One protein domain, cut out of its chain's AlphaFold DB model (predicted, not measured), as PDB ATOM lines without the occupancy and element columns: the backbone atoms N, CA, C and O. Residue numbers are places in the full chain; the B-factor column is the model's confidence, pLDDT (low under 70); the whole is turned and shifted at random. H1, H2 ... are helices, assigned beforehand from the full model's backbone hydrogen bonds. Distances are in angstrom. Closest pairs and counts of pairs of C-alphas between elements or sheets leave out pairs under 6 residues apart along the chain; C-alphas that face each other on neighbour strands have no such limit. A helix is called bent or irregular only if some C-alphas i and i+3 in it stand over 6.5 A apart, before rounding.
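AT A GLANCE: This is residues 336 to 421 of the 651 residues of an uncharacterized protein of Bondarzewia mesenterica (UniProt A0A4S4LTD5). A long helix, H1, is sharply bent into two arms that meet at the bend as a V; the short helix H4 packs on its first arm, H1a, while H2 lies near its second arm, H1b, and the four-residue H3 lies close to both H1b and H2. The assembly has few helix contacts, and a long link, residues 398 to 408, leads from H3 back to H4. The printed part has 86 residues with four named helices, in the order H1, H2, H3, H4, and no named strand; the class is all helix. It is compact, with a radius of gyration of the C-alphas of 12.7 A and a rounded outline of 35 by 30 by 23 A.

IN THESE COORDINATES: H1, residues 336 to 370, was assigned as one helix by its hydrogen bonds but is bent: C-alphas 349 and 352 are 8.5 A apart. H1a, residues 336 to 349, is 20.1 A long and begins with C-alpha 336 at (42.239, -13.041, -54.137). H1b, residues 352 to 370, is 27.6 A long and ends with C-alpha 370 at (24.263, -27.912, -37.467); it is irregular, with C-alphas 353 and 356 8.0 A apart. H2, residues 378 to 388, is 15.3 A long. H3 is residues 394 to 397, 5.3 A long. H4, residues 409 to 416, is 10.6 A long and ends with C-alpha 416 at (35.512, -27.273, -53.879).

HOW THE PARTS SIT: H1a and H1b touch, through residues 348 to 349 and 355 to 360 alone; their closest C-alphas, of Lys 349 and Gly 357, are 4.1 A apart. The arms run opposite ways at a steep tilt of 62 degrees. H4 touches H1a, the closest C-alphas being those of Arg 342 and Ala 414 at 4.8 A. These two run the same way at a steep tilt of 49 degrees. H1b and H2 are near each other, with 8 pairs of C-alphas within 10 A. H3 is close but not clearly touching to H1b, with the closest C-alphas, of Gly 356 and Trp 396, at 7.2 A. It is also close but not clearly touching to H2, at 6.2 A between the closest C-alphas, of Lys 386 and Trp 397. H2 and H4 are apart, as are H1b and H4. Every O i to N i+4 pair is within hydrogen-bond range in H1a, H2 and H4, and 13 of 15 are in H1b; H3 is too short for such a pair.

THE WHOLE: The two C-alphas farthest apart, of Arg 391 and Ala 420, are separated by 36.9 A. The printed part has no cut. The link from H3 to H4 is long, with 11 residues, that from H1 to H2 is short, and that from H2 to H3 is tight. The mean pLDDT of the printed part is 91.4, and no printed residue is under 70.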
ATOM      1  N   GLN A 336      41.116 -13.044 -55.077       97.50
ATOM      2  CA  GLN A 336      42.239 -13.041 -54.137       97.50
ATOM      3  C   GLN A 336      41.869 -13.754 -52.835       97.50
ATOM      4  O   GLN A 336      42.634 -14.582 -52.337       97.50
ATOM      5  N   LYS A 337      40.662 -13.512 -52.313       96.81
ATOM      6  CA  LYS A 337      40.228 -14.153 -51.074       96.81
ATOM      7  C   LYS A 337      40.038 -15.666 -51.205       96.81
ATOM      8  O   LYS A 337      40.289 -16.401 -50.252       96.81
ATOM      9  N   VAL A 338      39.622 -16.149 -52.377       98.06
ATOM     10  CA  VAL A 338      39.550 -17.591 -52.671       98.06
ATOM     11  C   VAL A 338      40.950 -18.210 -52.730       98.06
ATOM     12  O   VAL A 338      41.159 -19.280 -52.159       98.06
ATOM     13  N   ILE A 339      41.915 -17.539 -53.372       97.25
ATOM     14  CA  ILE A 339      43.319 -17.991 -53.446       97.25
ATOM     15  C   ILE A 339      43.907 -18.144 -52.045       97.25
ATOM     16  O   ILE A 339      44.486 -19.184 -51.727       97.25
ATOM     17  N   GLU A 340      43.717 -17.125 -51.211       95.94
ATOM     18  CA  GLU A 340      44.164 -17.095 -49.823       95.94
ATOM     19  C   GLU A 340      43.582 -18.260 -49.013       95.94
ATOM     20  O   GLU A 340      44.320 -19.006 -48.360       95.94
ATOM     21  N   TRP A 341      42.265 -18.476 -49.109       97.38
ATOM     22  CA  TRP A 341      41.605 -19.608 -48.464       97.38
ATOM     23  C   TRP A 341      42.146 -20.945 -48.946       97.38
ATOM     24  O   TRP A 341      42.392 -21.832 -48.128       97.38
ATOM     25  N   ARG A 342      42.360 -21.107 -50.254       97.19
ATOM     26  CA  ARG A 342      42.883 -22.359 -50.799       97.19
ATOM     27  C   ARG A 342      44.308 -22.628 -50.321       97.19
ATOM     28  O   ARG A 342      44.597 -23.738 -49.879       97.19
ATOM     29  N   ALA A 343      45.166 -21.613 -50.330       95.19
ATOM     30  CA  ALA A 343      46.531 -21.720 -49.831       95.19
ATOM     31  C   ALA A 343      46.558 -22.107 -48.340       95.19
ATOM     32  O   ALA A 343      47.318 -22.988 -47.933       95.19
ATOM     33  N   TRP A 344      45.681 -21.501 -47.533       95.69
ATOM     34  CA  TRP A 344      45.531 -21.837 -46.118       95.69
ATOM     35  C   TRP A 344      45.030 -23.268 -45.905       95.69
ATOM     36  O   TRP A 344      45.569 -23.986 -45.064       95.69
ATOM     37  N   LEU A 345      44.036 -23.710 -46.682       95.50
ATOM     38  CA  LEU A 345      43.506 -25.074 -46.627       95.50
ATOM     39  C   LEU A 345      44.600 -26.109 -46.915       95.50
ATOM     40  O   LEU A 345      44.733 -27.084 -46.170       95.50
ATOM     41  N   ASP A 346      45.394 -25.890 -47.964       93.69
ATOM     42  CA  ASP A 346      46.491 -26.784 -48.344       93.69
ATOM     43  C   ASP A 346      47.589 -26.803 -47.268       93.69
ATOM     44  O   ASP A 346      48.056 -27.876 -46.871       93.69
ATOM     45  N   TRP A 347      47.928 -25.636 -46.708       93.62
ATOM     46  CA  TRP A 347      48.869 -25.522 -45.595       93.62
ATOM     47  C   TRP A 347      48.383 -26.280 -44.356       93.62
ATOM     48  O   TRP A 347      49.084 -27.172 -43.879       93.62
ATOM     49  N   VAL A 348      47.168 -26.007 -43.864       92.31
ATOM     50  CA  VAL A 348      46.619 -26.655 -42.659       92.31
ATOM     51  C   VAL A 348      46.539 -28.169 -42.818       92.31
ATOM     52  O   VAL A 348      46.887 -28.895 -41.882       92.31
ATOM     53  N   LYS A 349      46.138 -28.667 -43.994       92.12
ATOM     54  CA  LYS A 349      46.109 -30.107 -44.285       92.12
ATOM     55  C   LYS A 349      47.491 -30.750 -44.176       92.12
ATOM     56  O   LYS A 349      47.591 -31.868 -43.669       92.12
ATOM     57  N   GLY A 350      48.547 -30.051 -44.594       88.75
ATOM     58  CA  GLY A 350      49.930 -30.529 -44.519       88.75
ATOM     59  C   GLY A 350      50.517 -30.578 -43.103       88.75
ATOM     60  O   GLY A 350      51.484 -31.303 -42.855       88.75
ATOM     61  N   LEU A 351      49.935 -29.859 -42.138       88.31
ATOM     62  CA  LEU A 351      50.507 -29.736 -40.797       88.31
ATOM     63  C   LEU A 351      50.389 -31.017 -39.961       88.31
ATOM     64  O   LEU A 351      49.401 -31.755 -39.994       88.31
ATOM     65  N   GLU A 352      51.409 -31.232 -39.126       86.44
ATOM     66  CA  GLU A 352      51.475 -32.306 -38.128       86.44
ATOM     67  C   GLU A 352      51.175 -33.706 -38.700       86.44
ATOM     68  O   GLU A 352      50.491 -34.510 -38.062       86.44
ATOM     69  N   LYS A 353      51.697 -34.004 -39.899       88.62
ATOM     70  CA  LYS A 353      51.480 -35.278 -40.609       88.62
ATOM     71  C   LYS A 353      49.988 -35.562 -40.860       88.62
ATOM     72  O   LYS A 353      49.515 -36.674 -40.629       88.62
ATOM     73  N   GLY A 354      49.235 -34.542 -41.282       88.12
ATOM     74  CA  GLY A 354      47.825 -34.672 -41.667       88.12
ATOM     75  C   GLY A 354      46.814 -34.517 -40.529       88.12
ATOM     76  O   GLY A 354      45.614 -34.670 -40.753       88.12
ATOM     77  N   LYS A 355      47.245 -34.200 -39.298       90.75
ATOM     78  CA  LYS A 355      46.305 -33.954 -38.186       90.75
ATOM     79  C   LYS A 355      45.445 -32.711 -38.411       90.75
ATOM     80  O   LYS A 355      44.304 -32.701 -37.960       90.75
ATOM     81  N   GLY A 356      45.974 -31.693 -39.095       91.06
ATOM     82  CA  GLY A 356      45.202 -30.495 -39.431       91.06
ATOM     83  C   GLY A 356      44.058 -30.795 -40.397       91.06
ATOM     84  O   GLY A 356      42.955 -30.306 -40.190       91.06
ATOM     85  N   GLY A 357      44.283 -31.685 -41.371       93.12
ATOM     86  CA  GLY A 357      43.229 -32.178 -42.263       93.12
ATOM     87  C   GLY A 357      42.110 -32.894 -41.506       93.12
ATOM     88  O   GLY A 357      40.952 -32.545 -41.671       93.12
ATOM     89  N   LYS A 358      42.456 -33.802 -40.581       94.69
ATOM     90  CA  LYS A 358      41.451 -34.497 -39.752       94.69
ATOM     91  C   LYS A 358      40.607 -33.538 -38.915       94.69
ATOM     92  O   LYS A 358      39.398 -33.697 -38.848       94.69
ATOM     93  N   TRP A 359      41.243 -32.550 -38.282       94.94
ATOM     94  CA  TRP A 359      40.522 -31.517 -37.536       94.94
ATOM     95  C   TRP A 359      39.572 -30.735 -38.445       94.94
ATOM     96  O   TRP A 359      38.427 -30.501 -38.076       94.94
ATOM     97  N   LEU A 360      40.037 -30.355 -39.633       95.12
ATOM     98  CA  LEU A 360      39.237 -29.610 -40.591       95.12
ATOM     99  C   LEU A 360      38.002 -30.407 -41.033       95.12
ATOM    100  O   LEU A 360      36.902 -29.871 -40.991       95.12
ATOM    101  N   ASP A 361      38.173 -31.689 -41.360       94.94
ATOM    102  CA  ASP A 361      37.071 -32.575 -41.755       94.94
ATOM    103  C   ASP A 361      36.065 -32.785 -40.599       94.94
ATOM    104  O   ASP A 361      34.857 -32.819 -40.823       94.94
ATOM    105  N   GLU A 362      36.532 -32.867 -39.344       94.38
ATOM    106  CA  GLU A 362      35.662 -32.932 -38.154       94.38
ATOM    107  C   GLU A 362      34.824 -31.654 -37.971       94.38
ATOM    108  O   GLU A 362      33.646 -31.728 -37.613       94.38
ATOM    109  N   VAL A 363      35.422 -30.478 -38.193       94.19
ATOM    110  CA  VAL A 363      34.728 -29.186 -38.067       94.19
ATOM    111  C   VAL A 363      33.749 -28.974 -39.224       94.19
ATOM    112  O   VAL A 363      32.639 -28.510 -38.979       94.19
ATOM    113  N   GLU A 364      34.121 -29.346 -40.452       94.69
ATOM    114  CA  GLU A 364      33.237 -29.310 -41.628       94.69
ATOM    115  C   GLU A 364      32.012 -30.218 -41.427       94.69
ATOM    116  O   GLU A 364      30.882 -29.765 -41.596       94.69
ATOM    117  N   ALA A 365      32.202 -31.454 -40.953       94.50
ATOM    118  CA  ALA A 365      31.091 -32.363 -40.663       94.50
ATOM    119  C   ALA A 365      30.163 -31.838 -39.550       94.50
ATOM    120  O   ALA A 365      28.951 -32.069 -39.574       94.50
ATOM    121  N   LEU A 366      30.715 -31.134 -38.554       93.25
ATOM    122  CA  LEU A 366      29.911 -30.491 -37.514       93.25
ATOM    123  C   LEU A 366      29.103 -29.314 -38.072       93.25
ATOM    124  O   LEU A 366      27.937 -29.169 -37.711       93.25
ATOM    125  N   TRP A 367      29.712 -28.497 -38.935       93.62
ATOM    126  CA  TRP A 367      29.032 -27.401 -39.621       93.62
ATOM    127  C   TRP A 367      27.848 -27.915 -40.441       93.62
ATOM    128  O   TRP A 367      26.735 -27.442 -40.249       93.62
ATOM    129  N   GLU A 368      28.058 -28.928 -41.285       91.25
ATOM    130  CA  GLU A 368      27.001 -29.507 -42.127       91.25
ATOM    131  C   GLU A 368      25.823 -30.040 -41.305       91.25
ATOM    132  O   GLU A 368      24.669 -29.818 -41.658       91.25
ATOM    133  N   LYS A 369      26.112 -30.688 -40.172       91.50
ATOM    134  CA  LYS A 369      25.085 -31.206 -39.264       91.50
ATOM    135  C   LYS A 369      24.292 -30.101 -38.560       91.50
ATOM    136  O   LYS A 369      23.110 -30.274 -38.281       91.50
ATOM    137  N   GLU A 370      24.941 -29.006 -38.170       91.00
ATOM    138  CA  GLU A 370      24.263 -27.912 -37.467       91.00
ATOM    139  C   GLU A 370      23.563 -26.944 -38.440       91.00
ATOM    140  O   GLU A 370      22.558 -26.346 -38.058       91.00
ATOM    141  N   ASN A 371      24.040 -26.828 -39.686       89.38
ATOM    142  CA  ASN A 371      23.506 -25.934 -40.721       89.38
ATOM    143  C   ASN A 371      22.500 -26.613 -41.675       89.38
ATOM    144  O   ASN A 371      22.381 -26.217 -42.830       89.38
ATOM    145  N   GLU A 372      21.761 -27.633 -41.226       78.75
ATOM    146  CA  GLU A 372      20.793 -28.350 -42.079       78.75
ATOM    147  C   GLU A 372      19.685 -27.441 -42.656       78.75
ATOM    148  O   GLU A 372      19.141 -27.750 -43.715       78.75
ATOM    149  N   SER A 373      19.352 -26.326 -41.989       75.38
ATOM    150  CA  SER A 373      18.342 -25.363 -42.462       75.38
ATOM    151  C   SER A 373      18.902 -24.194 -43.282       75.38
ATOM    152  O   SER A 373      18.118 -23.374 -43.743       75.38
ATOM    153  N   ASP A 374      20.226 -24.121 -43.477       76.69
ATOM    154  CA  ASP A 374      20.939 -23.026 -44.165       76.69
ATOM    155  C   ASP A 374      20.705 -21.617 -43.573       76.69
ATOM    156  O   ASP A 374      20.880 -20.607 -44.248       76.69
ATOM    157  N   ASP A 375      20.327 -21.541 -42.291       79.62
ATOM    158  CA  ASP A 375      20.041 -20.282 -41.581       79.62
ATOM    159  C   ASP A 375      21.144 -19.875 -40.584       79.62
ATOM    160  O   ASP A 375      20.987 -18.898 -39.839       79.62
ATOM    161  N   LEU A 376      22.240 -20.640 -40.480       86.00
ATOM    162  CA  LEU A 376      23.293 -20.320 -39.521       86.00
ATOM    163  C   LEU A 376      24.204 -19.206 -40.027       86.00
ATOM    164  O   LEU A 376      24.820 -19.287 -41.080       86.00
ATOM    165  N   ASP A 377      24.365 -18.205 -39.170       89.75
ATOM    166  CA  ASP A 377      25.368 -17.154 -39.298       89.75
ATOM    167  C   ASP A 377      26.770 -17.743 -39.073       89.75
ATOM    168  O   ASP A 377      27.088 -18.234 -37.978       89.75
ATOM    169  N   GLU A 378      27.601 -17.722 -40.119       91.69
ATOM    170  CA  GLU A 378      28.905 -18.382 -40.135       91.69
ATOM    171  C   GLU A 378      29.845 -17.797 -39.074       91.69
ATOM    172  O   GLU A 378      30.524 -18.536 -38.356       91.69
ATOM    173  N   GLU A 379      29.856 -16.470 -38.918       89.50
ATOM    174  CA  GLU A 379      30.729 -15.768 -37.972       89.50
ATOM    175  C   GLU A 379      30.378 -16.112 -36.528       89.50
ATOM    176  O   GLU A 379      31.247 -16.514 -35.743       89.50
ATOM    177  N   LYS A 380      29.091 -16.019 -36.175       91.69
ATOM    178  CA  LYS A 380      28.616 -16.348 -34.824       91.69
ATOM    179  C   LYS A 380      28.854 -17.807 -34.489       91.69
ATOM    180  O   LYS A 380      29.201 -18.132 -33.349       91.69
ATOM    181  N   TRP A 381      28.656 -18.695 -35.457       93.31
ATOM    182  CA  TRP A 381      28.903 -20.110 -35.248       93.31
ATOM    183  C   TRP A 381      30.388 -20.390 -35.018       93.31
ATOM    184  O   TRP A 381      30.730 -21.045 -34.033       93.31
ATOM    185  N   VAL A 382      31.276 -19.848 -35.860       91.19
ATOM    186  CA  VAL A 382      32.731 -20.017 -35.719       91.19
ATOM    187  C   VAL A 382      33.193 -19.508 -34.357       91.19
ATOM    188  O   VAL A 382      33.922 -20.214 -33.658       91.19
ATOM    189  N   GLU A 383      32.727 -18.337 -33.927       90.56
ATOM    190  CA  GLU A 383      33.088 -17.770 -32.626       90.56
ATOM    191  C   GLU A 383      32.612 -18.652 -31.458       90.56
ATOM    192  O   GLU A 383      33.372 -18.972 -30.539       90.56
ATOM    193  N   LYS A 384      31.383 -19.174 -31.537       91.56
ATOM    194  CA  LYS A 384      30.857 -20.145 -30.567       91.56
ATOM    195  C   LYS A 384      31.709 -21.419 -30.512       91.56
ATOM    196  O   LYS A 384      31.942 -21.945 -29.418       91.56
ATOM    197  N   GLN A 385      32.192 -21.924 -31.649       91.88
ATOM    198  CA  GLN A 385      33.070 -23.100 -31.670       91.88
ATOM    199  C   GLN A 385      34.471 -22.794 -31.127       91.88
ATOM    200  O   GLN A 385      35.011 -23.609 -30.373       91.88
ATOM    201  N   LYS A 386      35.035 -21.607 -31.403       89.56
ATOM    202  CA  LYS A 386      36.306 -21.145 -30.810       89.56
ATOM    203  C   LYS A 386      36.247 -21.160 -29.280       89.56
ATOM    204  O   LYS A 386      37.173 -21.653 -28.632       89.56
ATOM    205  N   GLN A 387      35.134 -20.704 -28.700       88.19
ATOM    206  CA  GLN A 387      34.921 -20.677 -27.247       88.19
ATOM    207  C   GLN A 387      34.758 -22.079 -26.640       88.19
ATOM    208  O   GLN A 387      35.302 -22.369 -25.572       88.19
ATOM    209  N   LYS A 388      34.051 -22.979 -27.337       89.06
ATOM    210  CA  LYS A 388      33.829 -24.370 -26.901       89.06
ATOM    211  C   LYS A 388      35.012 -25.307 -27.174       89.06
ATOM    212  O   LYS A 388      35.013 -26.445 -26.695       89.06
ATOM    213  N   ALA A 389      36.017 -24.860 -27.927       86.44
ATOM    214  CA  ALA A 389      37.120 -25.698 -28.373       86.44
ATOM    215  C   ALA A 389      37.911 -26.310 -27.204       86.44
ATOM    216  O   ALA A 389      38.407 -25.621 -26.299       86.44
ATOM    217  N   LYS A 390      38.103 -27.635 -27.271       84.44
ATOM    218  CA  LYS A 390      38.952 -28.389 -26.339       84.44
ATOM    219  C   LYS A 390      40.392 -27.880 -26.416       84.44
ATOM    220  O   LYS A 390      40.849 -27.435 -27.468       84.44
ATOM    221  N   ARG A 391      41.160 -28.026 -25.326       79.56
ATOM    222  CA  ARG A 391      42.561 -27.557 -25.235       79.56
ATOM    223  C   ARG A 391      43.426 -27.998 -26.427       79.56
ATOM    224  O   ARG A 391      44.246 -27.217 -26.895       79.56
ATOM    225  N   LYS A 392      43.215 -29.224 -26.923       80.44
ATOM    226  CA  LYS A 392      43.941 -29.790 -28.073       80.44
ATOM    227  C   LYS A 392      43.624 -29.114 -29.418       80.44
ATOM    228  O   LYS A 392      44.500 -29.093 -30.276       80.44
ATOM    229  N   ASP A 393      42.431 -28.534 -29.570       84.50
ATOM    230  CA  ASP A 393      41.925 -28.010 -30.845       84.50
ATOM    231  C   ASP A 393      42.031 -26.481 -30.933       84.50
ATOM    232  O   ASP A 393      42.087 -25.927 -32.027       84.50
ATOM    233  N   ARG A 394      42.156 -25.783 -29.791       86.81
ATOM    234  CA  ARG A 394      42.346 -24.317 -29.724       86.81
ATOM    235  C   ARG A 394      43.478 -23.809 -30.618       86.81
ATOM    236  O   ARG A 394      43.386 -22.714 -31.158       86.81
ATOM    237  N   LYS A 395      44.542 -24.598 -30.785       88.19
ATOM    238  CA  LYS A 395      45.671 -24.246 -31.656       88.19
ATOM    239  C   LYS A 395      45.280 -24.132 -33.133       88.19
ATOM    240  O   LYS A 395      45.869 -23.322 -33.828       88.19
ATOM    241  N   TRP A 396      44.316 -24.925 -33.604       90.50
ATOM    242  CA  TRP A 396      43.883 -24.915 -35.003       90.50
ATOM    243  C   TRP A 396      43.000 -23.707 -35.289       90.50
ATOM    244  O   TRP A 396      43.229 -22.988 -36.252       90.50
ATOM    245  N   TRP A 397      42.086 -23.406 -34.370       90.94
ATOM    246  CA  TRP A 397      41.269 -22.198 -34.423       90.94
ATOM    247  C   TRP A 397      42.095 -20.902 -34.416       90.94
ATOM    248  O   TRP A 397      41.738 -19.958 -35.110       90.94
ATOM    249  N   LYS A 398      43.218 -20.871 -33.681       88.31
ATOM    250  CA  LYS A 398      44.178 -19.749 -33.679       88.31
ATOM    251  C   LYS A 398      44.973 -19.593 -34.981       88.31
ATOM    252  O   LYS A 398      45.637 -18.582 -35.153       88.31
ATOM    253  N   ARG A 399      44.974 -20.602 -35.859       89.56
ATOM    254  CA  ARG A 399      45.691 -20.563 -37.146       89.56
ATOM    255  C   ARG A 399      44.851 -19.969 -38.273       89.56
ATOM    256  O   ARG A 399      45.392 -19.757 -39.351       89.56
ATOM    257  N   ILE A 400      43.557 -19.742 -38.053       89.50
ATOM    258  CA  ILE A 400      42.709 -19.003 -38.993       89.50
ATOM    259  C   ILE A 400      43.110 -17.527 -38.884       89.50
ATOM    260  O   ILE A 400      43.067 -17.006 -37.767       89.50
ATOM    261  N   PRO A 401      43.514 -16.864 -39.981       87.19
ATOM    262  CA  PRO A 401      43.901 -15.462 -39.925       87.19
ATOM    263  C   PRO A 401      42.752 -14.557 -39.468       87.19
ATOM    264  O   PRO A 401      41.573 -14.857 -39.677       87.19
ATOM    265  N   ASP A 402      43.097 -13.426 -38.859       83.56
ATOM    266  CA  ASP A 402      42.104 -12.473 -38.369       83.56
ATOM    267  C   ASP A 402      41.268 -11.887 -39.515       83.56
ATOM    268  O   ASP A 402      41.759 -11.633 -40.617       83.56
ATOM    269  N   GLY A 403      39.969 -11.702 -39.262       85.25
ATOM    270  CA  GLY A 403      39.006 -11.225 -40.260       85.25
ATOM    271  C   GLY A 403      38.599 -12.260 -41.316       85.25
ATOM    272  O   GLY A 403      37.891 -11.917 -42.260       85.25
ATOM    273  N   TRP A 404      39.038 -13.519 -41.197       91.19
ATOM    274  CA  TRP A 404      38.609 -14.596 -42.085       91.19
ATOM    275  C   TRP A 404      37.464 -15.400 -41.469       91.19
ATOM    276  O   TRP A 404      37.582 -15.952 -40.374       91.19
ATOM    277  N   THR A 405      36.386 -15.543 -42.234       90.69
ATOM    278  CA  THR A 405      35.194 -16.298 -41.834       90.69
ATOM    279  C   THR A 405      35.187 -17.664 -42.518       90.69
ATOM    280  O   THR A 405      34.986 -17.756 -43.734       90.69
ATOM    281  N   MET A 406      35.452 -18.740 -41.760       93.50
ATOM    282  CA  MET A 406      35.277 -20.114 -42.262       93.50
ATOM    283  C   MET A 406      33.832 -20.320 -42.728       93.50
ATOM    284  O   MET A 406      32.929 -19.671 -42.215       93.50
ATOM    285  N   PHE A 407      33.625 -21.218 -43.691       94.06
ATOM    286  CA  PHE A 407      32.314 -21.509 -44.300       94.06
ATOM    287  C   PHE A 407      31.692 -20.388 -45.136       94.06
ATOM    288  O   PHE A 407      30.701 -20.641 -45.815       94.06
ATOM    289  N   SER A 408      32.327 -19.212 -45.205       93.50
ATOM    290  CA  SER A 408      31.980 -18.177 -46.183       93.50
ATOM    291  C   SER A 408      31.987 -18.705 -47.623       93.50
ATOM    292  O   SER A 408      32.628 -19.712 -47.942       93.50
ATOM    293  N   ASP A 409      31.343 -17.971 -48.534       93.62
ATOM    294  CA  ASP A 409      31.354 -18.287 -49.969       93.62
ATOM    295  C   ASP A 409      32.770 -18.539 -50.498       93.62
ATOM    296  O   ASP A 409      33.001 -19.504 -51.227       93.62
ATOM    297  N   HIS A 410      33.735 -17.698 -50.105       97.19
ATOM    298  CA  HIS A 410      35.128 -17.829 -50.530       97.19
ATOM    299  C   HIS A 410      35.753 -19.134 -50.052       97.19
ATOM    300  O   HIS A 410      36.403 -19.820 -50.839       97.19
ATOM    301  N   TYR A 411      35.518 -19.498 -48.789       97.25
ATOM    302  CA  TYR A 411      35.982 -20.758 -48.217       97.25
ATOM    303  C   TYR A 411      35.384 -21.956 -48.959       97.25
ATOM    304  O   TYR A 411      36.109 -22.872 -49.346       97.25
ATOM    305  N   ARG A 412      34.067 -21.942 -49.200       96.31
ATOM    306  CA  ARG A 412      33.363 -23.034 -49.887       96.31
ATOM    307  C   ARG A 412      33.894 -23.217 -51.306       96.31
ATOM    308  O   ARG A 412      34.148 -24.344 -51.723       96.31
ATOM    309  N   ILE A 413      34.099 -22.121 -52.042       98.12
ATOM    310  CA  ILE A 413      34.683 -22.156 -53.395       98.12
ATOM    311  C   ILE A 413      36.110 -22.709 -53.338       98.12
ATOM    312  O   ILE A 413      36.431 -23.636 -54.079       98.12
ATOM    313  N   ALA A 414      36.942 -22.209 -52.420       98.00
ATOM    314  CA  ALA A 414      38.316 -22.673 -52.245       98.00
ATOM    315  C   ALA A 414      38.402 -24.171 -51.906       98.00
ATOM    316  O   ALA A 414      39.292 -24.877 -52.387       98.00
ATOM    317  N   ARG A 415      37.462 -24.672 -51.096       96.56
ATOM    318  CA  ARG A 415      37.362 -26.085 -50.719       96.56
ATOM    319  C   ARG A 415      36.965 -26.973 -51.900       96.56
ATOM    320  O   ARG A 415      37.492 -28.078 -52.003       96.56
ATOM    321  N   ALA A 416      36.066 -26.502 -52.765       97.31
ATOM    322  CA  ALA A 416      35.512 -27.273 -53.879       97.31
ATOM    323  C   ALA A 416      36.351 -27.221 -55.170       97.31
ATOM    324  O   ALA A 416      36.225 -28.110 -56.010       97.31
ATOM    325  N   MET A 417      37.202 -26.205 -55.343       97.19
ATOM    326  CA  MET A 417      37.981 -26.030 -56.573       97.19
ATOM    327  C   MET A 417      39.058 -27.111 -56.770       97.19
ATOM    328  O   MET A 417      39.653 -27.642 -55.827       97.19
ATOM    329  N   SER A 418      39.378 -27.391 -58.025       97.25
ATOM    330  CA  SER A 418      40.489 -28.243 -58.436       97.25
ATOM    331  C   SER A 418      41.842 -27.522 -58.352       97.25
ATOM    332  O   SER A 418      41.928 -26.294 -58.294       97.25
ATOM    333  N   SER A 419      42.938 -28.283 -58.393       95.94
ATOM    334  CA  SER A 419      44.289 -27.704 -58.433       95.94
ATOM    335  C   SER A 419      44.563 -26.915 -59.718       95.94
ATOM    336  O   SER A 419      45.330 -25.956 -59.680       95.94
ATOM    337  N   ALA A 420      43.936 -27.288 -60.842       96.94
ATOM    338  CA  ALA A 420      44.066 -26.568 -62.109       96.94
ATOM    339  C   ALA A 420      43.368 -25.202 -62.047       96.94
ATOM    340  O   ALA A 420      43.947 -24.197 -62.443       96.94
ATOM    341  N   GLU A 421      42.167 -25.147 -61.470       98.25
ATOM    342  CA  GLU A 421      41.437 -23.894 -61.238       98.25
ATOM    343  C   GLU A 421      42.161 -22.981 -60.238       98.25
ATOM    344  O   GLU A 421      42.204 -21.764 -60.417       98.25
TER     345      GLU A 421